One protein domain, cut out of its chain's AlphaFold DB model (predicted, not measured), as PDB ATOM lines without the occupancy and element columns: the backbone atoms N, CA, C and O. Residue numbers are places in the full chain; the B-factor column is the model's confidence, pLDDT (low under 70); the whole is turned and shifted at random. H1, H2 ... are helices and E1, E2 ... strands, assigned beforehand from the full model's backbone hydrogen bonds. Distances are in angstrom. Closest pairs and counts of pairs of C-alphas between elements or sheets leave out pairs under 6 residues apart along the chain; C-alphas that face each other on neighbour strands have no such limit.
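This is residues 5 to 93 of the 1004 residues of an uncharacterized protein of Pseudomonas fluorescens (UniProt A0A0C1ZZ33). A twisted four-stranded sheet has two helices on one and the same face, H1 over the strands E1 and E2 and H4 beside the strands; H2 touches both helices, and H3 lies beyond H2, off the sheet. The opposite face has no named helix. The 89 printed residues include four named helices and four named strands, in the order H1 E1 E2 H2 H3 H4 E3 E4; the class is mixed. The sheet, E1 - E2 - E3 - E4, is antiparallel; the whole is compact, radius of gyration of the C-alphas 12.8 A, spans 35 by 28 by 20 A.

E1 (residues 17 to 21) and E2 (25 to 31) form a hairpin, with N 19 and O 27 2.8 A apart. E3 (75 to 79) is antiparallel to E2, with N 30 and O 76 2.9 A apart. E3 and E4 (90 to 92) form a hairpin, with N 79 and O 90 2.8 A apart. H1 (5 to 13) is on the sheet at a height of 8.2 A, over E2 and only just over E1, with 3 C-alphas there. H4 (64 to 74) is on the same face, height 8.2 A, over none of the strands, but only just: 2 C-alphas fall on E4. H2 (35 to 44) only grazes the sheet; it touches H4 at a steep tilt of 43 degrees, opposite ways, the closest C-alphas being Ala 37 and Ala 74, 3.8 A. H2 and H1 only just touch, with 3 pairs of C-alphas within 8 A, Arg 8 and Gln 41 closest at 6.7 A. H3 (52 to 58) touches H2, its Leu 53 C-alpha 5.3 A from that of Arg 43. In H1, H2, H3 and H4 every O i to N i+4 pair is within hydrogen-bond range.

E2 is 19.4 A long, H4 15.1 A and H2 14.4 A. H1 begins at C-alpha 5 (87.233, 119.742, 114.198); E4 ends at C-alpha 92 (103.927, 128.517, 121.066).

The C-alphas of Gly 48 and Pro 88 are farthest apart, 36.4 A. The printed part has no cut and no long link. Residues 20 to 25, 60 and 82 to 88 have pLDDT under 70.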
ATOM      1  N   ASP A   5      87.309 120.872 115.131       76.38
ATOM      2  CA  ASP A   5      87.233 119.742 114.198       76.38
ATOM      3  C   ASP A   5      88.598 119.389 113.613       76.38
ATOM      4  O   ASP A   5      88.992 118.226 113.618       76.38
ATOM      5  N   GLU A   6      89.368 120.402 113.226       80.38
ATOM      6  CA  GLU A   6      90.748 120.232 112.776       80.38
ATOM      7  C   GLU A   6      91.619 119.604 113.875       80.38
ATOM      8  O   GLU A   6      92.370 118.668 113.616       80.38
ATOM      9  N   SER A   7      91.471 120.055 115.128       82.62
ATOM     10  CA  SER A   7      92.205 119.491 116.269       82.62
ATOM     11  C   SER A   7      91.854 118.021 116.488       82.62
ATOM     12  O   SER A   7      92.746 117.218 116.741       82.62
ATOM     13  N   ARG A   8      90.571 117.643 116.372       84.44
ATOM     14  CA  ARG A   8      90.143 116.235 116.456       84.44
ATOM     15  C   ARG A   8      90.809 115.400 115.369       84.44
ATOM     16  O   ARG A   8      91.300 114.318 115.668       84.44
ATOM     17  N   GLN A   9      90.827 115.907 114.138       80.62
ATOM     18  CA  GLN A   9      91.397 115.207 112.992       80.62
ATOM     19  C   GLN A   9      92.897 114.951 113.167       80.62
ATOM     20  O   GLN A   9      93.337 113.824 112.958       80.62
ATOM     21  N   VAL A  10      93.652 115.933 113.673       84.88
ATOM     22  CA  VAL A  10      95.087 115.776 113.974       84.88
ATOM     23  C   VAL A  10      95.354 114.592 114.909       84.88
ATOM     24  O   VAL A  10      96.234 113.782 114.641       84.88
ATOM     25  N   PHE A  11      94.580 114.458 115.992       85.31
ATOM     26  CA  PHE A  11      94.740 113.350 116.942       85.31
ATOM     27  C   PHE A  11      94.200 112.006 116.429       85.31
ATOM     28  O   PHE A  11      94.557 110.969 116.982       85.31
ATOM     29  N   MET A  12      93.317 112.004 115.424       83.31
ATOM     30  CA  MET A  12      92.836 110.769 114.789       83.31
ATOM     31  C   MET A  12      93.828 110.232 113.758       83.31
ATOM     32  O   MET A  12      94.013 109.021 113.676       83.31
ATOM     33  N   GLU A  13      94.434 111.119 112.969       83.06
ATOM     34  CA  GLU A  13      95.291 110.748 111.840       83.06
ATOM     35  C   GLU A  13      96.786 110.704 112.198       83.06
ATOM     36  O   GLU A  13      97.550 110.082 111.470       83.06
ATOM     37  N   ASP A  14      97.201 111.319 113.314       83.81
ATOM     38  CA  ASP A  14      98.606 111.444 113.750       83.81
ATOM     39  C   ASP A  14      99.511 112.136 112.708       83.81
ATOM     40  O   ASP A  14     100.682 111.807 112.518       83.81
ATOM     41  N   ILE A  15      98.950 113.121 111.996       83.19
ATOM     42  CA  ILE A  15      99.628 113.883 110.938       83.19
ATOM     43  C   ILE A  15      99.748 115.353 111.364       83.19
ATOM     44  O   ILE A  15      98.783 115.923 111.880       83.19
ATOM     45  N   PRO A  16     100.899 116.017 111.129       84.81
ATOM     46  CA  PRO A  16     101.035 117.448 111.371       84.81
ATOM     47  C   PRO A  16     100.088 118.251 110.472       84.81
ATOM     48  O   PRO A  16     100.143 118.155 109.245       84.81
ATOM     49  N   LEU A  17      99.267 119.103 111.080       83.44
ATOM     50  CA  LEU A  17      98.321 119.948 110.362       83.44
ATOM     51  C   LEU A  17      98.884 121.352 110.166       83.44
ATOM     52  O   LEU A  17      99.341 121.989 111.113       83.44
ATOM     53  N   TYR A  18      98.789 121.855 108.940       83.19
ATOM     54  CA  TYR A  18      99.126 123.230 108.593       83.19
ATOM     55  C   TYR A  18      97.835 124.022 108.421       83.19
ATOM     56  O   TYR A  18      97.043 123.733 107.529       83.19
ATOM     57  N   VAL A  19      97.627 125.027 109.268       73.50
ATOM     58  CA  VAL A  19      96.421 125.856 109.250       73.50
ATOM     59  C   VAL A  19      96.794 127.290 108.932       73.50
ATOM     60  O   VAL A  19      97.608 127.909 109.626       73.50
ATOM     61  N   SER A  20      96.150 127.837 107.901       68.38
ATOM     62  CA  SER A  20      96.138 129.277 107.661       68.38
ATOM     63  C   SER A  20      95.439 129.948 108.842       68.38
ATOM     64  O   SER A  20      94.217 129.904 108.984       68.38
ATOM     65  N   ALA A  21      96.214 130.554 109.729       62.62
ATOM     66  CA  ALA A  21      95.707 131.294 110.866       62.62
ATOM     67  C   ALA A  21      95.616 132.763 110.458       62.62
ATOM     68  O   ALA A  21      96.584 133.307 109.952       62.62
ATOM     69  N   GLY A  22      94.471 133.434 110.585       56.22
ATOM     70  CA  GLY A  22      94.421 134.759 109.957       56.22
ATOM     71  C   GLY A  22      95.254 135.841 110.662       56.22
ATOM     72  O   GLY A  22      95.853 135.598 111.708       56.22
ATOM     73  N   GLN A  23      95.272 137.017 110.023       58.38
ATOM     74  CA  GLN A  23      96.354 138.003 110.014       58.38
ATOM     75  C   GLN A  23      97.600 137.395 109.367       58.38
ATOM     76  O   GLN A  23      98.689 137.466 109.928       58.38
ATOM     77  N   ASP A  24      97.377 136.723 108.227       57.31
ATOM     78  CA  ASP A  24      98.393 136.131 107.349       57.31
ATOM     79  C   ASP A  24      99.394 135.178 108.033       57.31
ATOM     80  O   ASP A  24     100.503 134.950 107.553       57.31
ATOM     81  N   GLY A  25      98.976 134.575 109.148       63.34
ATOM     82  CA  GLY A  25      99.729 133.567 109.874       63.34
ATOM     83  C   GLY A  25      99.583 132.175 109.256       63.34
ATOM     84  O   GLY A  25      98.544 131.773 108.735       63.34
ATOM     85  N   LEU A  26     100.632 131.377 109.378       76.50
ATOM     86  CA  LEU A  26     100.586 129.944 109.122       76.50
ATOM     87  C   LEU A  26     101.032 129.269 110.402       76.50
ATOM     88  O   LEU A  26     102.098 129.593 110.922       76.50
ATOM     89  N   VAL A  27     100.220 128.359 110.919       82.25
ATOM     90  CA  VAL A  27     100.538 127.631 112.145       82.25
ATOM     91  C   VAL A  27     100.546 126.145 111.831       82.25
ATOM     92  O   VAL A  27      99.643 125.640 111.168       82.25
ATOM     93  N   ARG A  28     101.578 125.452 112.299       87.62
ATOM     94  CA  ARG A  28     101.678 123.995 112.266       87.62
ATOM     95  C   ARG A  28     101.324 123.454 113.639       87.62
ATOM     96  O   ARG A  28     101.860 123.939 114.630       87.62
ATOM     97  N   PHE A  29     100.450 122.462 113.694       88.56
ATOM     98  CA  PHE A  29     100.133 121.742 114.917       88.56
ATOM     99  C   PHE A  29     100.494 120.270 114.769       88.56
ATOM    100  O   PHE A  29     100.062 119.617 113.823       88.56
ATOM    101  N   GLU A  30     101.284 119.767 115.708       89.75
ATOM    102  CA  GLU A  30     101.668 118.361 115.801       89.75
ATOM    103  C   GLU A  30     101.137 117.798 117.120       89.75
ATOM    104  O   GLU A  30     101.384 118.400 118.172       89.75
ATOM    105  N   PRO A  31     100.411 116.672 117.101       87.81
ATOM    106  CA  PRO A  31      99.898 116.082 118.324       87.81
ATOM    107  C   PRO A  31     101.057 115.531 119.164       87.81
ATOM    108  O   PRO A  31     102.073 115.075 118.641       87.81
ATOM    109  N   SER A  32     100.914 115.581 120.487       86.44
ATOM    110  CA  SER A  32     101.822 114.899 121.414       86.44
ATOM    111  C   SER A  32     101.165 113.634 121.966       86.44
ATOM    112  O   SER A  32      99.944 113.490 121.958       86.44
ATOM    113  N   THR A  33     101.969 112.723 122.512       84.38
ATOM    114  CA  THR A  33     101.497 111.499 123.180       84.38
ATOM    115  C   THR A  33     101.400 111.646 124.705       84.38
ATOM    116  O   THR A  33     101.330 110.644 125.422       84.38
ATOM    117  N   THR A  34     101.446 112.877 125.230       89.00
ATOM    118  CA  THR A  34     101.392 113.179 126.672       89.00
ATOM    119  C   THR A  34      99.996 112.958 127.268       89.00
ATOM    120  O   THR A  34      98.997 112.857 126.556       89.00
ATOM    121  N   GLN A  35      99.906 112.892 128.602       83.88
ATOM    122  CA  GLN A  35      98.613 112.777 129.287       83.88
ATOM    123  C   GLN A  35      97.720 114.002 129.027       83.88
ATOM    124  O   GLN A  35      96.538 113.838 128.738       83.88
ATOM    125  N   ASP A  36      98.302 115.205 129.007       84.00
ATOM    126  CA  ASP A  36      97.597 116.448 128.665       84.00
ATOM    127  C   ASP A  36      96.966 116.398 127.264       84.00
ATOM    128  O   ASP A  36      95.871 116.923 127.051       84.00
ATOM    129  N   ALA A  37      97.621 115.723 126.314       86.12
ATOM    130  CA  ALA A  37      97.108 115.536 124.962       86.12
ATOM    131  C   ALA A  37      95.868 114.630 124.926       86.12
ATOM    132  O   ALA A  37      94.879 114.949 124.262       86.12
ATOM    133  N   ARG A  38      95.879 113.537 125.702       86.00
ATOM    134  CA  ARG A  38      94.731 112.621 125.834       86.00
ATOM    135  C   ARG A  38      93.542 113.301 126.510       86.00
ATOM    136  O   ARG A  38      92.410 113.159 126.048       86.00
ATOM    137  N   ASP A  39      93.797 114.081 127.556       87.56
ATOM    138  CA  ASP A  39      92.764 114.836 128.268       87.56
ATOM    139  C   ASP A  39      92.166 115.937 127.375       87.56
ATOM    140  O   ASP A  39      90.949 116.148 127.353       87.56
ATOM    141  N   PHE A  40      93.002 116.616 126.582       88.94
ATOM    142  CA  PHE A  40      92.556 117.582 125.579       88.94
ATOM    143  C   PHE A  40      91.662 116.920 124.519       88.94
ATOM    144  O   PHE A  40      90.550 117.397 124.282       88.94
ATOM    145  N   GLN A  41      92.084 115.783 123.955       88.25
ATOM    146  CA  GLN A  41      91.311 115.013 122.976       88.25
ATOM    147  C   GLN A  41      89.943 114.578 123.531       88.25
ATOM    148  O   GLN A  41      88.917 114.780 122.876       88.25
ATOM    149  N   GLN A  42      89.888 114.055 124.762       87.00
ATOM    150  CA  GLN A  42      88.623 113.681 125.411       87.00
ATOM    151  C   GLN A  42      87.688 114.884 125.597       87.00
ATOM    152  O   GLN A  42      86.482 114.787 125.365       87.00
ATOM    153  N   ARG A  43      88.234 116.042 125.988       89.31
ATOM    154  CA  ARG A  43      87.452 117.267 126.217       89.31
ATOM    155  C   ARG A  43      86.946 117.916 124.929       89.31
ATOM    156  O   ARG A  43      85.943 118.633 124.993       89.31
ATOM    157  N   LEU A  44      87.589 117.673 123.784       86.31
ATOM    158  CA  LEU A  44      87.061 118.048 122.468       86.31
ATOM    159  C   LEU A  44      85.828 117.206 122.103       86.31
ATOM    160  O   LEU A  44      84.886 117.740 121.519       86.31
ATOM    161  N   GLY A  45      85.785 115.922 122.472       86.06
ATOM    162  CA  GLY A  45      84.711 114.991 122.093       86.06
ATOM    163  C   GLY A  45      84.681 114.706 120.586       86.06
ATOM    164  O   GLY A  45      85.684 114.893 119.902       86.06
ATOM    165  N   THR A  46      83.532 114.294 120.048       82.31
ATOM    166  CA  THR A  46      83.359 113.935 118.623       82.31
ATOM    167  C   THR A  46      82.413 114.898 117.902       82.31
ATOM    168  O   THR A  46      81.726 115.695 118.541       82.31
ATOM    169  N   THR A  47      82.344 114.829 116.568       75.19
ATOM    170  CA  THR A  47      81.443 115.673 115.758       75.19
ATOM    171  C   THR A  47      79.969 115.458 116.118       75.19
ATOM    172  O   THR A  47      79.214 116.418 116.214       75.19
ATOM    173  N   GLY A  48      79.562 114.210 116.394       76.19
ATOM    174  CA  GLY A  48      78.192 113.873 116.806       76.19
ATOM    175  C   GLY A  48      77.892 114.106 118.293       76.19
ATOM    176  O   GLY A  48      76.728 114.203 118.672       76.19
ATOM    177  N   ASN A  49      78.916 114.207 119.147       84.38
ATOM    178  CA  ASN A  49      78.765 114.511 120.569       84.38
ATOM    179  C   ASN A  49      79.896 115.449 121.033       84.38
ATOM    180  O   ASN A  49      80.937 114.978 121.514       84.38
ATOM    181  N   PRO A  50      79.728 116.777 120.869       82.75
ATOM    182  CA  PRO A  50      80.773 117.731 121.199       82.75
ATOM    183  C   PRO A  50      81.072 117.723 122.700       82.75
ATOM    184  O   PRO A  50      80.171 117.817 123.543       82.75
ATOM    185  N   GLY A  51      82.360 117.618 123.024       86.50
ATOM    186  CA  GLY A  51      82.850 117.587 124.395       86.50
ATOM    187  C   GLY A  51      82.718 118.940 125.108       86.50
ATOM    188  O   GLY A  51      82.382 119.959 124.494       86.50
ATOM    189  N   PRO A  52      82.984 118.978 126.424       84.56
ATOM    190  CA  PRO A  52      82.808 120.178 127.242       84.56
ATOM    191  C   PRO A  52      83.647 121.372 126.764       84.56
ATOM    192  O   PRO A  52      83.190 122.507 126.872       84.56
ATOM    193  N   LEU A  53      84.843 121.148 126.205       82.06
ATOM    194  CA  LEU A  53      85.699 122.228 125.702       82.06
ATOM    195  C   LEU A  53      85.161 122.828 124.394       82.06
ATOM    196  O   LEU A  53      85.196 124.044 124.226       82.06
ATOM    197  N   ALA A  54      84.605 121.993 123.510       77.81
ATOM    198  CA  ALA A  54      83.981 122.434 122.263       77.81
ATOM    199  C   ALA A  54      82.743 123.307 122.534       77.81
ATOM    200  O   ALA A  54      82.642 124.421 122.023       77.81
ATOM    201  N   LYS A  55      81.855 122.844 123.427       78.69
ATOM    202  CA  LYS A  55      80.659 123.595 123.854       78.69
ATOM    203  C   LYS A  55      81.014 124.912 124.545       78.69
ATOM    204  O   LYS A  55      80.352 125.927 124.337       78.69
ATOM    205  N   ALA A  56      82.063 124.918 125.369       77.06
ATOM    206  CA  ALA A  56      82.497 126.119 126.078       77.06
ATOM    207  C   ALA A  56      83.086 127.189 125.142       77.06
ATOM    208  O   ALA A  56      82.934 128.380 125.408       77.06
ATOM    209  N   LEU A  57      83.735 126.787 124.042       72.75
ATOM    210  CA  LEU A  57      84.239 127.716 123.028       72.75
ATOM    211  C   LEU A  57      83.092 128.334 122.213       72.75
ATOM    212  O   LEU A  57      83.084 129.542 121.980       72.75
ATOM    213  N   GLU A  58      82.095 127.527 121.841       70.38
ATOM    214  CA  GLU A  58      80.902 127.968 121.104       70.38
ATOM    215  C   GLU A  58      80.057 128.968 121.912       70.38
ATOM    216  O   GLU A  58      79.640 130.007 121.404       70.38
ATOM    217  N   THR A  59      79.882 128.701 123.209       72.88
ATOM    218  CA  THR A  59      79.131 129.557 124.145       72.88
ATOM    219  C   THR A  59      79.941 130.730 124.711       72.88
ATOM    220  O   THR A  59      79.409 131.510 125.499       72.88
ATOM    221  N   ARG A  60      81.215 130.884 124.313       66.44
ATOM    222  CA  ARG A  60      82.171 131.892 124.825       66.44
ATOM    223  C   ARG A  60      82.450 131.812 126.333       66.44
ATOM    224  O   ARG A  60      82.921 132.781 126.925       66.44
ATOM    225  N   ALA A  61      82.203 130.662 126.955       73.75
ATOM    226  CA  ALA A  61      82.582 130.405 128.343       73.75
ATOM    227  C   ALA A  61      84.110 130.284 128.522       73.75
ATOM    228  O   ALA A  61      84.622 130.528 129.613       73.75
ATOM    229  N   ILE A  62      84.847 129.944 127.455       73.25
ATOM    230  CA  ILE A  62      86.312 130.059 127.397       73.25
ATOM    231  C   ILE A  62      86.733 131.060 126.325       73.25
ATOM    232  O   ILE A  62      86.123 131.153 125.258       73.25
ATOM    233  N   LEU A  63      87.824 131.774 126.590       73.38
ATOM    234  CA  LEU A  63      88.450 132.642 125.600       73.38
ATOM    235  C   LEU A  63      89.294 131.810 124.616       73.38
ATOM    236  O   LEU A  63      89.962 130.864 125.041       73.38
ATOM    237  N   PRO A  64      89.347 132.174 123.325       71.94
ATOM    238  CA  PRO A  64      90.177 131.485 122.331       71.94
ATOM    239  C   PRO A  64      91.668 131.436 122.672       71.94
ATOM    240  O   PRO A  64      92.329 130.444 122.392       71.94
ATOM    241  N   GLU A  65      92.194 132.446 123.364       77.00
ATOM    242  CA  GLU A  65      93.563 132.419 123.891       77.00
ATOM    243  C   GLU A  65      93.787 131.249 124.864       77.00
ATOM    244  O   GLU A  65      94.801 130.556 124.788       77.00
ATOM    245  N   ALA A  66      92.819 130.972 125.744       80.31
ATOM    246  CA  ALA A  66      92.897 129.834 126.658       80.31
ATOM    247  C   ALA A  66      92.852 128.499 125.897       80.31
ATOM    248  O   ALA A  66      93.536 127.553 126.279       80.31
ATOM    249  N   PHE A  67      92.098 128.434 124.796       83.50
ATOM    250  CA  PHE A  67      92.068 127.263 123.922       83.50
ATOM    251  C   PHE A  67      93.409 127.039 123.202       83.50
ATOM    252  O   PHE A  67      93.896 125.912 123.185       83.50
ATOM    253  N   ILE A  68      94.059 128.098 122.707       84.44
ATOM    254  CA  ILE A  68      95.400 128.027 122.095       84.44
ATOM    255  C   ILE A  68      96.440 127.510 123.094       84.44
ATOM    256  O   ILE A  68      97.252 126.655 122.752       84.44
ATOM    257  N   ARG A  69      96.407 127.981 124.346       86.25
ATOM    258  CA  ARG A  69      97.318 127.483 125.392       86.25
ATOM    259  C   ARG A  69      97.109 125.996 125.676       86.25
ATOM    260  O   ARG A  69      98.085 125.277 125.855       86.25
ATOM    261  N   LEU A  70      95.854 125.540 125.678       87.31
ATOM    262  CA  LEU A  70      95.524 124.120 125.829       87.31
ATOM    263  C   LEU A  70      96.014 123.290 124.629       87.31
ATOM    264  O   LEU A  70      96.548 122.201 124.825       87.31
ATOM    265  N   GLN A  71      95.912 123.820 123.406       87.12
ATOM    266  CA  GLN A  71      96.507 123.198 122.216       87.12
ATOM    267  C   GLN A  71      98.031 123.097 122.343       87.12
ATOM    268  O   GLN A  71      98.591 122.028 122.128       87.12
ATOM    269  N   ALA A  72      98.696 124.171 122.773       88.06
ATOM    270  CA  ALA A  72     100.141 124.200 122.989       88.06
ATOM    271  C   ALA A  72     100.621 123.277 124.128       88.06
ATOM    272  O   ALA A  72     101.782 122.887 124.145       88.06
ATOM    273  N   SER A  73      99.759 122.917 125.090       88.25
ATOM    274  CA  SER A  73     100.067 121.870 126.083       88.25
ATOM    275  C   SER A  73      99.826 120.450 125.563       88.25
ATOM    276  O   SER A  73     100.488 119.510 125.995       88.25
ATOM    277  N   ALA A  74      98.884 120.289 124.631       88.31
ATOM    278  CA  ALA A  74      98.490 119.002 124.062       88.31
ATOM    279  C   ALA A  74      99.365 118.560 122.873       88.31
ATOM    280  O   ALA A  74      99.253 117.428 122.406       88.31
ATOM    281  N   GLY A  75     100.225 119.436 122.356       88.94
ATOM    282  CA  GLY A  75     101.023 119.190 121.161       88.94
ATOM    283  C   GLY A  75     102.045 120.288 120.898       88.94
ATOM    284  O   GLY A  75     102.140 121.260 121.646       88.94
ATOM    285  N   ARG A  76     102.812 120.149 119.814       90.00
ATOM    286  CA  ARG A  76     103.727 121.192 119.345       90.00
ATOM    287  C   ARG A  76     102.987 122.118 118.390       90.00
ATOM    288  O   ARG A  76     102.639 121.727 117.279       90.00
ATOM    289  N   LEU A  77     102.747 123.348 118.829       87.50
ATOM    290  CA  LEU A  77     102.129 124.386 118.013       87.50
ATOM    291  C   LEU A  77     103.205 125.390 117.586       87.50
ATOM    292  O   LEU A  77     103.777 126.066 118.433       87.50
ATOM    293  N   THR A  78     103.491 125.493 116.291       86.56
ATOM    294  CA  THR A  78     104.585 126.314 115.752       86.56
ATOM    295  C   THR A  78     104.050 127.368 114.789       86.56
ATOM    296  O   THR A  78     103.367 127.049 113.816       86.56
ATOM    297  N   VAL A  79     104.406 128.629 115.021       80.69
ATOM    298  CA  VAL A  79     104.161 129.737 114.093       80.69
ATOM    299  C   VAL A  79     105.192 129.673 112.966       80.69
ATOM    300  O   VAL A  79     106.396 129.753 113.208       80.69
ATOM    301  N   LEU A  80     104.717 129.526 111.731       75.75
ATOM    302  CA  LEU A  80     105.522 129.435 110.511       75.75
ATOM    303  C   LEU A  80     105.552 130.735 109.704       75.75
ATOM    304  O   LEU A  80     106.437 130.896 108.871       75.75
ATOM    305  N   LEU A  81     104.633 131.671 109.939       72.06
ATOM    306  CA  LEU A  81     104.663 133.033 109.396       72.06
ATOM    307  C   LEU A  81     104.410 134.017 110.536       72.06
ATOM    308  O   LEU A  81     103.472 133.805 111.303       72.06
ATOM    309  N   ASP A  82     105.244 135.055 110.638       65.31
ATOM    310  CA  ASP A  82     105.054 136.131 111.614       65.31
ATOM    311  C   ASP A  82     103.654 136.737 111.452       65.31
ATOM    312  O   ASP A  82     103.181 136.939 110.334       65.31
ATOM    313  N   SER A  83     102.993 137.025 112.569       64.06
ATOM    314  CA  SER A  83     101.651 137.604 112.569       64.06
ATOM    315  C   SER A  83     101.469 138.492 113.791       64.06
ATOM    316  O   SER A  83     101.912 138.136 114.884       64.06
ATOM    317  N   ASP A  84     100.772 139.617 113.624       61.56
ATOM    318  CA  ASP A  84     100.432 140.520 114.732       61.56
ATOM    319  C   ASP A  84      99.639 139.790 115.834       61.56
ATOM    320  O   ASP A  84      99.802 140.088 117.018       61.56
ATOM    321  N   LEU A  85      98.841 138.783 115.459       65.50
ATOM    322  CA  LEU A  85      98.072 137.955 116.386       65.50
ATOM    323  C   LEU A  85      98.930 136.892 117.080       65.50
ATOM    324  O   LEU A  85      98.770 136.673 118.276       65.50
ATOM    325  N   TRP A  86      99.800 136.197 116.340       67.56
ATOM    326  CA  TRP A  86     100.516 135.010 116.842       67.56
ATOM    327  C   TRP A  86     101.882 135.321 117.455       67.56
ATOM    328  O   TRP A  86     102.390 134.540 118.264       67.56
ATOM    329  N   GLY A  87     102.451 136.476 117.118       67.88
ATOM    330  CA  GLY A  87     103.825 136.826 117.434       67.88
ATOM    331  C   GLY A  87     104.825 136.263 116.413       67.88
ATOM    332  O   GLY A  87     104.435 135.833 115.323       67.88
ATOM    333  N   PRO A  88     106.131 136.305 116.738       69.88
ATOM    334  CA  PRO A  88     107.184 135.866 115.830       69.88
ATOM    335  C   PRO A  88     107.170 134.348 115.623       69.88
ATOM    336  O   PRO A  88     106.732 133.589 116.491       69.88
ATOM    337  N   ARG A  89     107.729 133.902 114.494       75.38
ATOM    338  CA  ARG A  89     107.972 132.489 114.186       75.38
ATOM    339  C   ARG A  89     108.661 131.757 115.328       75.38
ATOM    340  O   ARG A  89     109.682 132.203 115.855       75.38
ATOM    341  N   GLY A  90     108.146 130.572 115.629       77.12
ATOM    342  CA  GLY A  90     108.654 129.722 116.694       77.12
ATOM    343  C   GLY A  90     107.553 128.932 117.383       77.12
ATOM    344  O   GLY A  90     106.385 128.981 116.998       77.12
ATOM    345  N   ASP A  91     107.950 128.174 118.398       83.81
ATOM    346  CA  ASP A  91     107.028 127.345 119.167       83.81
ATOM    347  C   ASP A  91     106.191 128.199 120.131       83.81
ATOM    348  O   ASP A  91     106.703 129.033 120.885       83.81
ATOM    349  N   ILE A  92     104.885 127.960 120.121       84.50
ATOM    350  CA  ILE A  92     103.927 128.517 121.066       84.50
ATOM    351  C   ILE A  92     103.993 127.680 122.332       84.50
ATOM    352  O   ILE A  92     103.798 126.467 122.310       84.50
ATOM    353  N   THR A  93     104.256 128.342 123.453       85.81
ATOM    354  CA  THR A  93     104.300 127.685 124.761       85.81
ATOM    355  C   THR A  93     102.939 127.764 125.460       85.81
ATOM    356  O   THR A  93     102.156 128.675 125.180       85.81
TER     357      THR A  93